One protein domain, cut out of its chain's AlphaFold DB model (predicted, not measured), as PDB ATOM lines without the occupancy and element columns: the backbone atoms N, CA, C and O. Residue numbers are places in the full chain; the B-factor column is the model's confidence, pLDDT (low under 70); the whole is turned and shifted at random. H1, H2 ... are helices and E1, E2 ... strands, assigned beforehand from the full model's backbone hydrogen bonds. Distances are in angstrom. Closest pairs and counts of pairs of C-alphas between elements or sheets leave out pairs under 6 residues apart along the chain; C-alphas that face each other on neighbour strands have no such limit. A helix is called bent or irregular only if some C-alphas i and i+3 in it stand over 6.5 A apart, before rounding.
ATOM      1  N   ILE A   5      -1.414  28.537  -8.570       97.25
ATOM      2  CA  ILE A   5      -0.564  28.597  -9.768       97.25
ATOM      3  C   ILE A   5      -0.344  27.182 -10.287       97.25
ATOM      4  O   ILE A   5       0.075  26.288  -9.553       97.25
ATOM      5  N   VAL A   6      -0.632  26.976 -11.567       97.00
ATOM      6  CA  VAL A   6      -0.620  25.660 -12.218       97.00
ATOM      7  C   VAL A   6       0.111  25.735 -13.553       97.00
ATOM      8  O   VAL A   6       0.239  26.812 -14.139       97.00
ATOM      9  N   ARG A   7       0.597  24.592 -14.054       97.06
ATOM     10  CA  ARG A   7       1.200  24.528 -15.393       97.06
ATOM     11  C   ARG A   7       0.184  24.973 -16.436       97.06
ATOM     12  O   ARG A   7      -0.976  24.562 -16.386       97.06
ATOM     13  N   CYS A   8       0.638  25.781 -17.387       97.38
ATOM     14  CA  CYS A   8      -0.158  26.151 -18.543       97.38
ATOM     15  C   CYS A   8      -0.546  24.876 -19.311       97.38
ATOM     16  O   CYS A   8       0.352  24.156 -19.756       97.38
ATOM     17  N   PRO A   9      -1.848  24.593 -19.504       94.88
ATOM     18  CA  PRO A   9      -2.291  23.394 -20.211       94.88
ATOM     19  C   PRO A   9      -1.965  23.433 -21.710       94.88
ATOM     20  O   PRO A   9      -1.917  22.386 -22.343       94.88
ATOM     21  N   SER A  10      -1.727  24.622 -22.278       95.19
ATOM     22  CA  SER A  10      -1.425  24.777 -23.706       95.19
ATOM     23  C   SER A  10      -0.000  24.370 -24.067       95.19
ATOM     24  O   SER A  10       0.223  23.891 -25.170       95.19
ATOM     25  N   CYS A  11       0.964  24.594 -23.176       95.56
ATOM     26  CA  CYS A  11       2.380  24.331 -23.437       95.56
ATOM     27  C   CYS A  11       2.995  23.412 -22.382       95.56
ATOM     28  O   CYS A  11       4.199  23.466 -22.182       95.56
ATOM     29  N   ASP A  12       2.176  22.679 -21.626       94.06
ATOM     30  CA  ASP A  12       2.588  21.766 -20.555       94.06
ATOM     31  C   ASP A  12       3.726  22.309 -19.670       94.06
ATOM     32  O   ASP A  12       4.732  21.647 -19.430       94.06
ATOM     33  N   GLY A  13       3.627  23.562 -19.222       94.88
ATOM     34  CA  GLY A  13       4.651  24.153 -18.354       94.88
ATOM     35  C   GLY A  13       5.917  24.691 -19.031       94.88
ATOM     36  O   GLY A  13       6.722  25.293 -18.337       94.88
ATOM     37  N   TYR A  14       6.126  24.497 -20.337       94.00
ATOM     38  CA  TYR A  14       7.364  24.925 -21.007       94.00
ATOM     39  C   TYR A  14       7.450  26.444 -21.194       94.00
ATOM     40  O   TYR A  14       8.518  27.018 -21.056       94.00
ATOM     41  N   GLY A  15       6.336  27.114 -21.486       95.50
ATOM     42  CA  GLY A  15       6.324  28.546 -21.798       95.50
ATOM     43  C   GLY A  15       6.602  28.848 -23.268       95.50
ATOM     44  O   GLY A  15       6.229  29.914 -23.734       95.50
ATOM     45  N   TRP A  16       7.114  27.893 -24.037       95.25
ATOM     46  CA  TRP A  16       7.224  27.968 -25.493       95.25
ATOM     47  C   TRP A  16       6.510  26.787 -26.154       95.25
ATOM     48  O   TRP A  16       6.193  25.788 -25.505       95.25
ATOM     49  N   MET A  17       6.249  26.914 -27.451       93.62
ATOM     50  CA  MET A  17       5.851  25.815 -28.323       93.62
ATOM     51  C   MET A  17       6.819  25.745 -29.503       93.62
ATOM     52  O   MET A  17       7.354  26.764 -29.941       93.62
ATOM     53  N   GLU A  18       7.059  24.533 -29.988       92.38
ATOM     54  CA  GLU A  18       7.847  24.297 -31.194       92.38
ATOM     55  C   GLU A  18       6.899  24.054 -32.366       92.38
ATOM     56  O   GLU A  18       5.965  23.257 -32.267       92.38
ATOM     57  N   ASP A  19       7.133  24.754 -33.471       86.31
ATOM     58  CA  ASP A  19       6.494  24.456 -34.745       86.31
ATOM     59  C   ASP A  19       7.058  23.138 -35.289       86.31
ATOM     60  O   ASP A  19       8.262  23.021 -35.528       86.31
ATOM     61  N   GLU A  20       6.195  22.140 -35.472       84.88
ATOM     62  CA  GLU A  20       6.612  20.798 -35.888       84.88
ATOM     63  C   GLU A  20       7.139  20.748 -37.334       84.88
ATOM     64  O   GLU A  20       7.937  19.868 -37.662       84.88
ATOM     65  N   GLU A  21       6.728  21.674 -38.207       88.75
ATOM     66  CA  GLU A  21       7.137  21.685 -39.616       88.75
ATOM     67  C   GLU A  21       8.471  22.409 -39.820       88.75
ATOM     68  O   GLU A  21       9.309  21.973 -40.615       88.75
ATOM     69  N   THR A  22       8.692  23.515 -39.108       90.69
ATOM     70  CA  THR A  22       9.878  24.363 -39.272       90.69
ATOM     71  C   THR A  22      10.917  24.173 -38.170       90.69
ATOM     72  O   THR A  22      12.048  24.636 -38.327       90.69
ATOM     73  N   GLY A  23      10.551  23.550 -37.047       88.56
ATOM     74  CA  GLY A  23      11.381  23.440 -35.842       88.56
ATOM     75  C   GLY A  23      11.622  24.780 -35.141       88.56
ATOM     76  O   GLY A  23      12.604  24.929 -34.414       88.56
ATOM     77  N   ALA A  24      10.788  25.790 -35.407       89.94
ATOM     78  CA  ALA A  24      10.949  27.112 -34.810       89.94
ATOM     79  C   ALA A  24      10.288  27.139 -33.430       89.94
ATOM     80  O   ALA A  24       9.141  26.727 -33.295       89.94
ATOM     81  N   ALA A  25      10.987  27.648 -32.416       91.19
ATOM     82  CA  ALA A  25      10.409  27.869 -31.094       91.19
ATOM     83  C   ALA A  25       9.852  29.293 -30.988       91.19
ATOM     84  O   ALA A  25      10.538  30.260 -31.333       91.19
ATOM     85  N   GLY A  26       8.624  29.411 -30.495       93.50
ATOM     86  CA  GLY A  26       7.987  30.679 -30.151       93.50
ATOM     87  C   GLY A  26       7.390  30.624 -28.752       93.50
ATOM     88  O   GLY A  26       7.080  29.544 -28.246       93.50
ATOM     89  N   ASP A  27       7.227  31.785 -28.123       95.38
ATOM     90  CA  ASP A  27       6.544  31.866 -26.836       95.38
ATOM     91  C   ASP A  27       5.120  31.309 -26.961       95.38
ATOM     92  O   ASP A  27       4.441  31.455 -27.976       95.38
ATOM     93  N   CYS A  28       4.651  30.643 -25.913       95.69
ATOM     94  CA  CYS A  28       3.281  30.174 -25.853       95.69
ATOM     95  C   CYS A  28       2.349  31.382 -25.718       95.69
ATOM     96  O   CYS A  28       2.260  31.973 -24.638       95.69
ATOM     97  N   ASP A  29       1.601  31.687 -26.780       93.25
ATOM     98  CA  ASP A  29       0.639  32.797 -26.823       93.25
ATOM     99  C   ASP A  29      -0.398  32.737 -25.694       93.25
ATOM    100  O   ASP A  29      -0.869  33.768 -25.217       93.25
ATOM    101  N   TRP A  30      -0.749  31.530 -25.232       93.31
ATOM    102  CA  TRP A  30      -1.734  31.364 -24.165       93.31
ATOM    103  C   TRP A  30      -1.231  31.865 -22.815       93.31
ATOM    104  O   TRP A  30      -1.995  32.499 -22.104       93.31
ATOM    105  N   CYS A  31       0.016  31.564 -22.432       96.44
ATOM    106  CA  CYS A  31       0.572  31.995 -21.141       96.44
ATOM    107  C   CYS A  31       1.539  33.179 -21.250       96.44
ATOM    108  O   CYS A  31       2.099  33.589 -20.236       96.44
ATOM    109  N   GLY A  32       1.743  33.714 -22.457       93.62
ATOM    110  CA  GLY A  32       2.667  34.815 -22.715       93.62
ATOM    111  C   GLY A  32       4.116  34.470 -22.373       93.62
ATOM    112  O   GLY A  32       4.827  35.309 -21.834       93.62
ATOM    113  N   GLY A  33       4.537  33.222 -22.592       94.88
ATOM    114  CA  GLY A  33       5.907  32.796 -22.280       94.88
ATOM    115  C   GLY A  33       6.133  32.278 -20.853       94.88
ATOM    116  O   GLY A  33       7.177  31.700 -20.571       94.88
ATOM    117  N   ALA A  34       5.171  32.439 -19.937       95.38
ATOM    118  CA  ALA A  34       5.406  32.189 -18.510       95.38
ATOM    119  C   ALA A  34       5.472  30.702 -18.108       95.38
ATOM    120  O   ALA A  34       5.939  30.384 -17.018       95.38
ATOM    121  N   GLY A  35       4.915  29.794 -18.916       96.81
ATOM    122  CA  GLY A  35       4.778  28.365 -18.590       96.81
ATOM    123  C   GLY A  35       3.713  28.051 -17.528       96.81
ATOM    124  O   GLY A  35       3.222  26.927 -17.457       96.81
ATOM    125  N   TYR A  36       3.265  29.039 -16.758       97.88
ATOM    126  CA  TYR A  36       2.295  28.885 -15.675       97.88
ATOM    127  C   TYR A  36       1.127  29.868 -15.813       97.88
ATOM    128  O   TYR A  36       1.244  30.924 -16.437       97.88
ATOM    129  N   VAL A  37      -0.015  29.504 -15.231       97.62
ATOM    130  CA  VAL A  37      -1.259  30.289 -15.223       97.62
ATOM    131  C   VAL A  37      -1.876  30.280 -13.825       97.62
ATOM    132  O   VAL A  37      -1.624  29.370 -13.032       97.62
ATOM    133  N   TYR A  38      -2.700  31.277 -13.520       97.56
ATOM    134  CA  TYR A  38      -3.566  31.242 -12.349       97.56
ATOM    135  C   TYR A  38      -4.754  30.320 -12.587       97.56
ATOM    136  O   TYR A  38      -5.370  30.381 -13.648       97.56
ATOM    137  N   ARG A  39      -5.134  29.546 -11.571       96.88
ATOM    138  CA  ARG A  39      -6.395  28.811 -11.510       96.88
ATOM    139  C   ARG A  39      -7.333  29.464 -10.508       96.88
ATOM    140  O   ARG A  39      -7.058  29.538  -9.309       96.88
ATOM    141  N   GLU A  40      -8.461  29.946 -11.012       94.25
ATOM    142  CA  GLU A  40      -9.544  30.473 -10.189       94.25
ATOM    143  C   GLU A  40     -10.300  29.341  -9.470       94.25
ATOM    144  O   GLU A  40     -10.287  28.183  -9.885       94.25
ATOM    145  N   ALA A  41     -11.039  29.676  -8.407       91.06
ATOM    146  CA  ALA A  41     -11.813  28.704  -7.621       91.06
ATOM    147  C   ALA A  41     -12.920  27.982  -8.423       91.06
ATOM    148  O   ALA A  41     -13.402  26.927  -8.017       91.06
ATOM    149  N   ASN A  42     -13.333  28.554  -9.554       92.38
ATOM    150  CA  ASN A  42     -14.274  27.960 -10.508       92.38
ATOM    151  C   ASN A  42     -13.585  27.019 -11.525       92.38
ATOM    152  O   ASN A  42     -14.260  26.496 -12.408       92.38
ATOM    153  N   GLY A  43     -12.265  26.820 -11.418       92.19
ATOM    154  CA  GLY A  43     -11.455  25.999 -12.320       92.19
ATOM    155  C   GLY A  43     -11.014  26.698 -13.609       92.19
ATOM    156  O   GLY A  43     -10.403  26.046 -14.451       92.19
ATOM    157  N   ILE A  44     -11.317  27.988 -13.788       94.44
ATOM    158  CA  ILE A  44     -10.914  28.745 -14.976       94.44
ATOM    159  C   ILE A  44      -9.446  29.148 -14.858       94.44
ATOM    160  O   ILE A  44      -9.029  29.747 -13.864       94.44
ATOM    161  N   ASP A  45      -8.695  28.867 -15.920       96.56
ATOM    162  CA  ASP A  45      -7.297  29.253 -16.044       96.56
ATOM    163  C   ASP A  45      -7.163  30.648 -16.659       96.56
ATOM    164  O   ASP A  45      -7.815  30.970 -17.656       96.56
ATOM    165  N   ARG A  46      -6.297  31.478 -16.075       95.81
ATOM    166  CA  ARG A  46      -6.001  32.832 -16.548       95.81
ATOM    167  C   ARG A  46      -4.512  33.104 -16.580       95.81
ATOM    168  O   ARG A  46      -3.771  32.688 -15.695       95.81
ATOM    169  N   VAL A  47      -4.094  33.879 -17.573       96.06
ATOM    170  CA  VAL A  47      -2.731  34.410 -17.655       96.06
ATOM    171  C   VAL A  47      -2.384  35.154 -16.373       96.06
ATOM    172  O   VAL A  47      -3.194  35.932 -15.867       96.06
ATOM    173  N   ILE A  48      -1.176  34.911 -15.867       96.44
ATOM    174  CA  ILE A  48      -0.593  35.702 -14.787       96.44
ATOM    175  C   ILE A  48      -0.229  37.068 -15.385       96.44
ATOM    176  O   ILE A  48       0.618  37.110 -16.279       96.44
ATOM    177  N   PRO A  49      -0.848  38.177 -14.948       95.38
ATOM    178  CA  PRO A  49      -0.501  39.501 -15.446       95.38
ATOM    179  C   PRO A  49       0.960  39.835 -15.132       95.38
ATOM    180  O   PRO A  49       1.449  39.504 -14.054       95.38
ATOM    181  N   GLU A  50       1.643  40.569 -16.012       93.88
ATOM    182  CA  GLU A  50       3.047  40.954 -15.787       93.88
ATOM    183  C   GLU A  50       3.258  41.721 -14.472       93.88
ATOM    184  O   GLU A  50       4.286  41.582 -13.810       93.88
ATOM    185  N   THR A  51       2.257  42.502 -14.051       96.56
ATOM    186  CA  THR A  51       2.269  43.239 -12.778       96.56
ATOM    187  C   THR A  51       2.359  42.334 -11.557       96.56
ATOM    188  O   THR A  51       2.797  42.782 -10.497       96.56
ATOM    189  N   ASP A  52       1.964  41.072 -11.701       96.75
ATOM    190  CA  ASP A  52       1.959  40.098 -10.624       96.75
ATOM    191  C   ASP A  52       3.262  39.304 -10.564       96.75
ATOM    192  O   ASP A  52       3.547  38.711  -9.525       96.75
ATOM    193  N   TYR A  53       4.095  39.315 -11.612       94.31
ATOM    194  CA  TYR A  53       5.358  38.570 -11.614       94.31
ATOM    195  C   TYR A  53       6.236  38.860 -10.391       94.31
ATOM    196  O   TYR A  53       6.687  37.900  -9.771       94.31
ATOM    197  N   PRO A  54       6.430  40.116  -9.935       95.88
ATOM    198  CA  PRO A  54       7.191  40.370  -8.711       95.88
ATOM    199  C   PRO A  54       6.563  39.757  -7.450       95.88
ATOM    200  O   PRO A  54       7.274  39.484  -6.486       95.88
ATOM    201  N   LEU A  55       5.243  39.554  -7.440       95.56
ATOM    202  CA  LEU A  55       4.494  39.000  -6.309       95.56
ATOM    203  C   LEU A  55       4.581  37.472  -6.261       95.56
ATOM    204  O   LEU A  55       4.581  36.898  -5.173       95.56
ATOM    205  N   VAL A  56       4.668  36.822  -7.427       95.56
ATOM    206  CA  VAL A  56       4.657  35.356  -7.548       95.56
ATOM    207  C   VAL A  56       5.995  34.748  -7.970       95.56
ATOM    208  O   VAL A  56       6.099  33.528  -8.036       95.56
ATOM    209  N   ALA A  57       7.035  35.553  -8.204       94.44
ATOM    210  CA  ALA A  57       8.337  35.081  -8.690       94.44
ATOM    211  C   ALA A  57       8.912  33.928  -7.852       94.44
ATOM    212  O   ALA A  57       9.337  32.918  -8.401       94.44
ATOM    213  N   ALA A  58       8.868  34.045  -6.521       93.88
ATOM    214  CA  ALA A  58       9.380  33.006  -5.627       93.88
ATOM    215  C   ALA A  58       8.616  31.677  -5.763       93.88
ATOM    216  O   ALA A  58       9.204  30.603  -5.644       93.88
ATOM    217  N   GLU A  59       7.310  31.749  -6.020       95.56
ATOM    218  CA  GLU A  59       6.473  30.570  -6.217       95.56
ATOM    219  C   GLU A  59       6.709  29.946  -7.596       95.56
ATOM    220  O   GLU A  59       6.857  28.729  -7.699       95.56
ATOM    221  N   LEU A  60       6.839  30.766  -8.642       95.44
ATOM    222  CA  LEU A  60       7.203  30.303  -9.984       95.44
ATOM    223  C   LEU A  60       8.570  29.602  -9.991       95.44
ATOM    224  O   LEU A  60       8.694  28.510 -10.540       95.44
ATOM    225  N   GLU A  61       9.579  30.161  -9.315       93.38
ATOM    226  CA  GLU A  61      10.900  29.525  -9.179       93.38
ATOM    227  C   GLU A  61      10.832  28.177  -8.442       93.38
ATOM    228  O   GLU A  61      11.526  27.218  -8.808       93.38
ATOM    229  N   ARG A  62       9.991  28.082  -7.401       94.62
ATOM    230  CA  ARG A  62       9.762  26.833  -6.664       94.62
ATOM    231  C   ARG A  62       9.129  25.777  -7.570       94.62
ATOM    232  O   ARG A  62       9.642  24.659  -7.635       94.62
ATOM    233  N   LEU A  63       8.055  26.138  -8.273       95.56
ATOM    234  CA  LEU A  63       7.330  25.247  -9.180       95.56
ATOM    235  C   LEU A  63       8.204  24.769 -10.344       95.56
ATOM    236  O   LEU A  63       8.135  23.596 -10.712       95.56
ATOM    237  N   GLU A  64       9.049  25.640 -10.893       94.12
ATOM    238  CA  GLU A  64       9.978  25.270 -11.964       94.12
ATOM    239  C   GLU A  64      11.061  24.314 -11.454       94.12
ATOM    240  O   GLU A  64      11.375  23.306 -12.083       94.12
ATOM    241  N   THR A  65      11.587  24.556 -10.251       92.75
ATOM    242  CA  THR A  65      12.542  23.631  -9.621       92.75
ATOM    243  C   THR A  65      11.930  22.242  -9.415       92.75
ATOM    244  O   THR A  65      12.602  21.230  -9.621       92.75
ATOM    245  N   GLU A  66      10.666  22.173  -8.996       94.06
ATOM    246  CA  GLU A  66       9.933  20.912  -8.837       94.06
ATOM    247  C   GLU A  66       9.736  20.199 -10.171       94.06
ATOM    248  O   GLU A  66      10.061  19.017 -10.287       94.06
ATOM    249  N   ARG A  67       9.315  20.933 -11.201       93.25
ATOM    250  CA  ARG A  67       9.179  20.414 -12.563       93.25
ATOM    251  C   ARG A  67      10.497  19.850 -13.097       93.25
ATOM    252  O   ARG A  67      10.520  18.729 -13.596       93.25
ATOM    253  N   LEU A  68      11.607  20.569 -12.944       92.38
ATOM    254  CA  LEU A  68      12.922  20.076 -13.358       92.38
ATOM    255  C   LEU A  68      13.271  18.760 -12.649       92.38
ATOM    256  O   LEU A  68      13.767  17.828 -13.285       92.38
ATOM    257  N   ARG A  69      12.981  18.645 -11.347       93.38
ATOM    258  CA  ARG A  69      13.195  17.397 -10.595       93.38
ATOM    259  C   ARG A  69      12.349  16.244 -11.123       93.38
ATOM    260  O   ARG A  69      12.865  15.133 -11.220       93.38
ATOM    261  N   GLU A  70      11.094  16.492 -11.494       93.94
ATOM    262  CA  GLU A  70      10.241  15.489 -12.150       93.94
ATOM    263  C   GLU A  70      10.828  15.025 -13.490       93.94
ATOM    264  O   GLU A  70      10.756  13.843 -13.815       93.94
ATOM    265  N   MET A  71      11.488  15.925 -14.226       91.81
ATOM    266  CA  MET A  71      12.216  15.611 -15.464       91.81
ATOM    267  C   MET A  71      13.569  14.912 -15.221       91.81
ATOM    268  O   MET A  71      14.321  14.661 -16.162       91.81
ATOM    269  N   GLY A  72      13.904  14.593 -13.968       92.69
ATOM    270  CA  GLY A  72      15.137  13.904 -13.592       92.69
ATOM    271  C   GLY A  72      16.327  14.826 -13.315       92.69
ATOM    272  O   GLY A  72      17.439  14.338 -13.098       92.69
ATOM    273  N   TYR A  73      16.131  16.148 -13.279       90.50
ATOM    274  CA  TYR A  73      17.179  17.072 -12.857       90.50
ATOM    275  C   TYR A  73      17.471  16.908 -11.361       90.50
ATOM    276  O   TYR A  73      16.618  17.117 -10.501       90.50
ATOM    277  N   SER A  74      18.717  16.572 -11.040       87.56
ATOM    278  CA  SER A  74      19.200  16.406  -9.662       87.56
ATOM    279  C   SER A  74      20.146  17.521  -9.211       87.56
ATOM    280  O   SER A  74      20.629  17.509  -8.078       87.56
ATOM    281  N   GLY A  75      20.435  18.482 -10.093       82.88
ATOM    282  CA  GLY A  75      21.298  19.615  -9.785       82.88
ATOM    283  C   GLY A  75      20.614  20.665  -8.906       82.88
ATOM    284  O   GLY A  75      19.435  20.578  -8.564       82.88
ATOM    285  N   GLY A  76      21.375  21.691  -8.540       79.06
ATOM    286  CA  GLY A  76      20.860  22.880  -7.872       79.06
ATOM    287  C   GLY A  76      21.399  24.141  -8.532       79.06
ATOM    288  O   GLY A  76      22.482  24.133  -9.127       79.06
ATOM    289  N   ALA A  77      20.658  25.240  -8.400       78.06
ATOM    290  CA  ALA A  77      21.143  26.545  -8.816       78.06
ATOM    291  C   ALA A  77      22.421  26.897  -8.038       78.06
ATOM    292  O   ALA A  77      22.441  26.894  -6.803       78.06
ATOM    293  N   LYS A  78      23.490  27.222  -8.770       80.25
ATOM    294  CA  LYS A  78      24.755  27.660  -8.174       80.25
ATOM    295  C   LYS A  78      24.544  28.950  -7.397       80.25
ATOM    296  O   LYS A  78      24.026  29.931  -7.941       80.25
ATOM    297  N   LYS A  79      25.028  28.992  -6.160       79.88
ATOM    298  CA  LYS A  79      25.110  30.223  -5.375       79.88
ATOM    299  C   LYS A  79      25.989  31.247  -6.102       79.88
ATOM    300  O   LYS A  79      26.894  30.854  -6.840       79.88
ATOM    301  N   PRO A  80      25.788  32.560  -5.890       78.75
ATOM    302  CA  PRO A  80      26.570  33.582  -6.589       78.75
ATOM    303  C   PRO A  80      28.091  33.382  -6.486       78.75
ATOM    304  O   PRO A  80      28.799  33.577  -7.467       78.75
ATOM    305  N   TRP A  81      28.609  32.933  -5.341       80.50
ATOM    306  CA  TRP A  81      30.045  32.671  -5.162       80.50
ATOM    307  C   TRP A  81      30.549  31.397  -5.865       80.50
ATOM    308  O   TRP A  81      31.746  31.258  -6.088       80.50
ATOM    309  N   GLU A  82      29.657  30.481  -6.250       82.38
ATOM    310  CA  GLU A  82      29.973  29.270  -7.026       82.38
ATOM    311  C   GLU A  82      29.958  29.541  -8.542       82.38
ATOM    312  O   GLU A  82      30.410  28.721  -9.350       82.38
ATOM    313  N   GLN A  83      29.438  30.700  -8.961       81.31
ATOM    314  CA  GLN A  83      29.373  31.112 -10.360       81.31
ATOM    315  C   GLN A  83      30.723  31.707 -10.791       81.31
ATOM    316  O   GLN A  83      30.978  32.896 -10.599       81.31
ATOM    317  N   ARG A  84      31.586  30.890 -11.419       80.44
ATOM    318  CA  ARG A  84      32.942  31.282 -11.877       80.44
ATOM    319  C   ARG A  84      32.973  32.612 -12.648       80.44
ATOM    320  O   ARG A  84      33.859  33.429 -12.405       80.44
ATOM    321  N   ALA A  85      31.964  32.861 -13.486       76.75
ATOM    322  CA  ALA A  85      31.816  34.099 -14.252       76.75
ATOM    323  C   ALA A  85      31.772  35.368 -13.374       76.75
ATOM    324  O   ALA A  85      32.320  36.399 -13.752       76.75
ATOM    325  N   ARG A  86      31.200  35.308 -12.160       73.06
ATOM    326  CA  ARG A  86      31.194  36.453 -11.230       73.06
ATOM    327  C   ARG A  86      32.592  36.774 -10.697       73.06
ATOM    328  O   ARG A  86      32.928  37.942 -10.528       73.06
ATOM    329  N   GLY A  87      33.425  35.755 -10.483       64.31
ATOM    330  CA  GLY A  87      34.829  35.934 -10.104       64.31
ATOM    331  C   GLY A  87      35.710  36.430 -11.255       64.31
ATOM    332  O   GLY A  87      36.615  37.231 -11.033       64.31
ATOM    333  N   GLU A  88      35.442  35.989 -12.486       61.03
ATOM    334  CA  GLU A  88      36.137  36.455 -13.696       61.03
ATOM    335  C   GLU A  88      35.791  37.921 -14.019       61.03
ATOM    336  O   GLU A  88      36.699  38.719 -14.252       61.03
ATOM    337  N   ASN A  89      34.519  38.318 -13.900       59.25
ATOM    338  CA  ASN A  89      34.092  39.714 -14.054       59.25
ATOM    339  C   ASN A  89      34.774  40.643 -13.035       59.25
ATOM    340  O   ASN A  89      35.261  41.711 -13.401       59.25
ATOM    341  N   ALA A  90      34.903  40.214 -11.774       58.53
ATOM    342  CA  ALA A  90      35.602  40.983 -10.743       58.53
ATOM    343  C   ALA A  90      37.115  41.141 -11.007       58.53
ATOM    344  O   ALA A  90      37.703  42.145 -10.605       58.53
ATOM    345  N   LYS A  91      37.759  40.173 -11.676       57.94
ATOM    346  CA  LYS A  91      39.172  40.273 -12.092       57.94
ATOM    347  C   LYS A  91      39.350  41.204 -13.290       57.94
ATOM    348  O   LYS A  91      40.332  41.940 -13.335       57.94
ATOM    349  N   ASN A  92      38.400  41.200 -14.222       56.88
ATOM    350  CA  ASN A  92      38.424  42.080 -15.388       56.88
ATOM    351  C   ASN A  92      38.149  43.551 -15.027       56.88
ATOM    352  O   ASN A  92      38.705  44.423 -15.676       56.88
ATOM    353  N   MET A  93      37.393  43.835 -13.957       52.97
ATOM    354  CA  MET A  93      37.168  45.204 -13.444       52.97
ATOM    355  C   MET A  93      38.344  45.799 -12.643       52.97
ATOM    356  O   MET A  93      38.267  46.947 -12.227       52.97
ATOM    357  N   ARG A  94      39.405  45.029 -12.351       56.84
ATOM    358  CA  ARG A  94      40.588  45.498 -11.589       56.84
ATOM    359  C   ARG A  94      41.842  45.656 -12.451       56.84
ATOM    360  O   ARG A  94      42.928  45.849 -11.910       56.84
TER     361      ARG A  94
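What this domain is: This is residues 5 to 94 of the 96 residues of an uncharacterized protein of Chloroflexi bacterium OLB15 (UniProt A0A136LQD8). A small sheet of three short strands, E1, E4 and E5, has the long kinked helix H1 packed beside E1 and E4, and a thin two-strand hairpin, E2 and E3, reaches away from this body with its tip, residues 19 to 24, sticking out. After H1 the printed part runs off as a tail whose residues 78 to 94, with the small helix H2, stand free and make much of the length. The printed part has 90 residues, with five named strands and two named helices in the order E1 E2 E3 E4 E5 H1 H2; both sheets, E1 - E4 - E5 and E2 - E3, are antiparallel, and the class is mixed, helices and strands. The whole is loose, with a radius of gyration of the C-alphas of 17.0 A, and spans 55 by 37 by 29 A.

Where its parts are: E4, residues 36 to 39, is 9.6 A long. Beside it are E1, residues 5 to 7, which begins at C-alpha 5 (-0.564, 28.597, -9.768), and E5, residues 45 to 47. E2, residues 16 to 18, and E3, residues 25 to 27, form the second sheet. H1, residues 50 to 70, measures 26.7 A and begins at C-alpha 50 (3.047, 40.954, -15.787). It is irregular, with C-alphas 55 and 58 7.8 A apart, and has a kink of 74 degrees near residue 57. H2, residues 84 to 92, measures 12.6 A and ends at C-alpha 92 (38.424, 42.080, -15.388).

How they stand to each other: E4 is the inner strand, and E1 and E5 are edge strands. E1 and E4 are antiparallel at 128 degrees, with N 37 and O 6 at 2.9 A, within hydrogen-bond range. E4 and E5 form a hairpin at 130 degrees, with N 38 and O 46 at 2.8 A. H1 is on this sheet, and the two form two layers, a helix on one face of a sheet; the closest C-alphas of E4 and H1 are those of Tyr 36 and Leu 60, 7.6 A apart. E2 and E3 form a hairpin at 150 degrees, with N 17 and O 26 at 2.9 A; both strands are apart from H1. H2 is not on the three-strand sheet and is apart from H1. In H2 every O i to N i+4 pair is within hydrogen-bond range, in H1 13 of 17.

The domain as a whole: The C-alphas farthest apart are those of Asn 42 and Arg 94, 57.6 A. Without the stretches that stand free, the body of 67 residues spans 34 by 28 by 22 A. The printed part has no cut. The link from H1 to H2, 13 residues, is long; those from E4 to E5 and from E5 to H1 are tight. The mean pLDDT of the printed part is 89.0, and residues 87 to 94 are under 70.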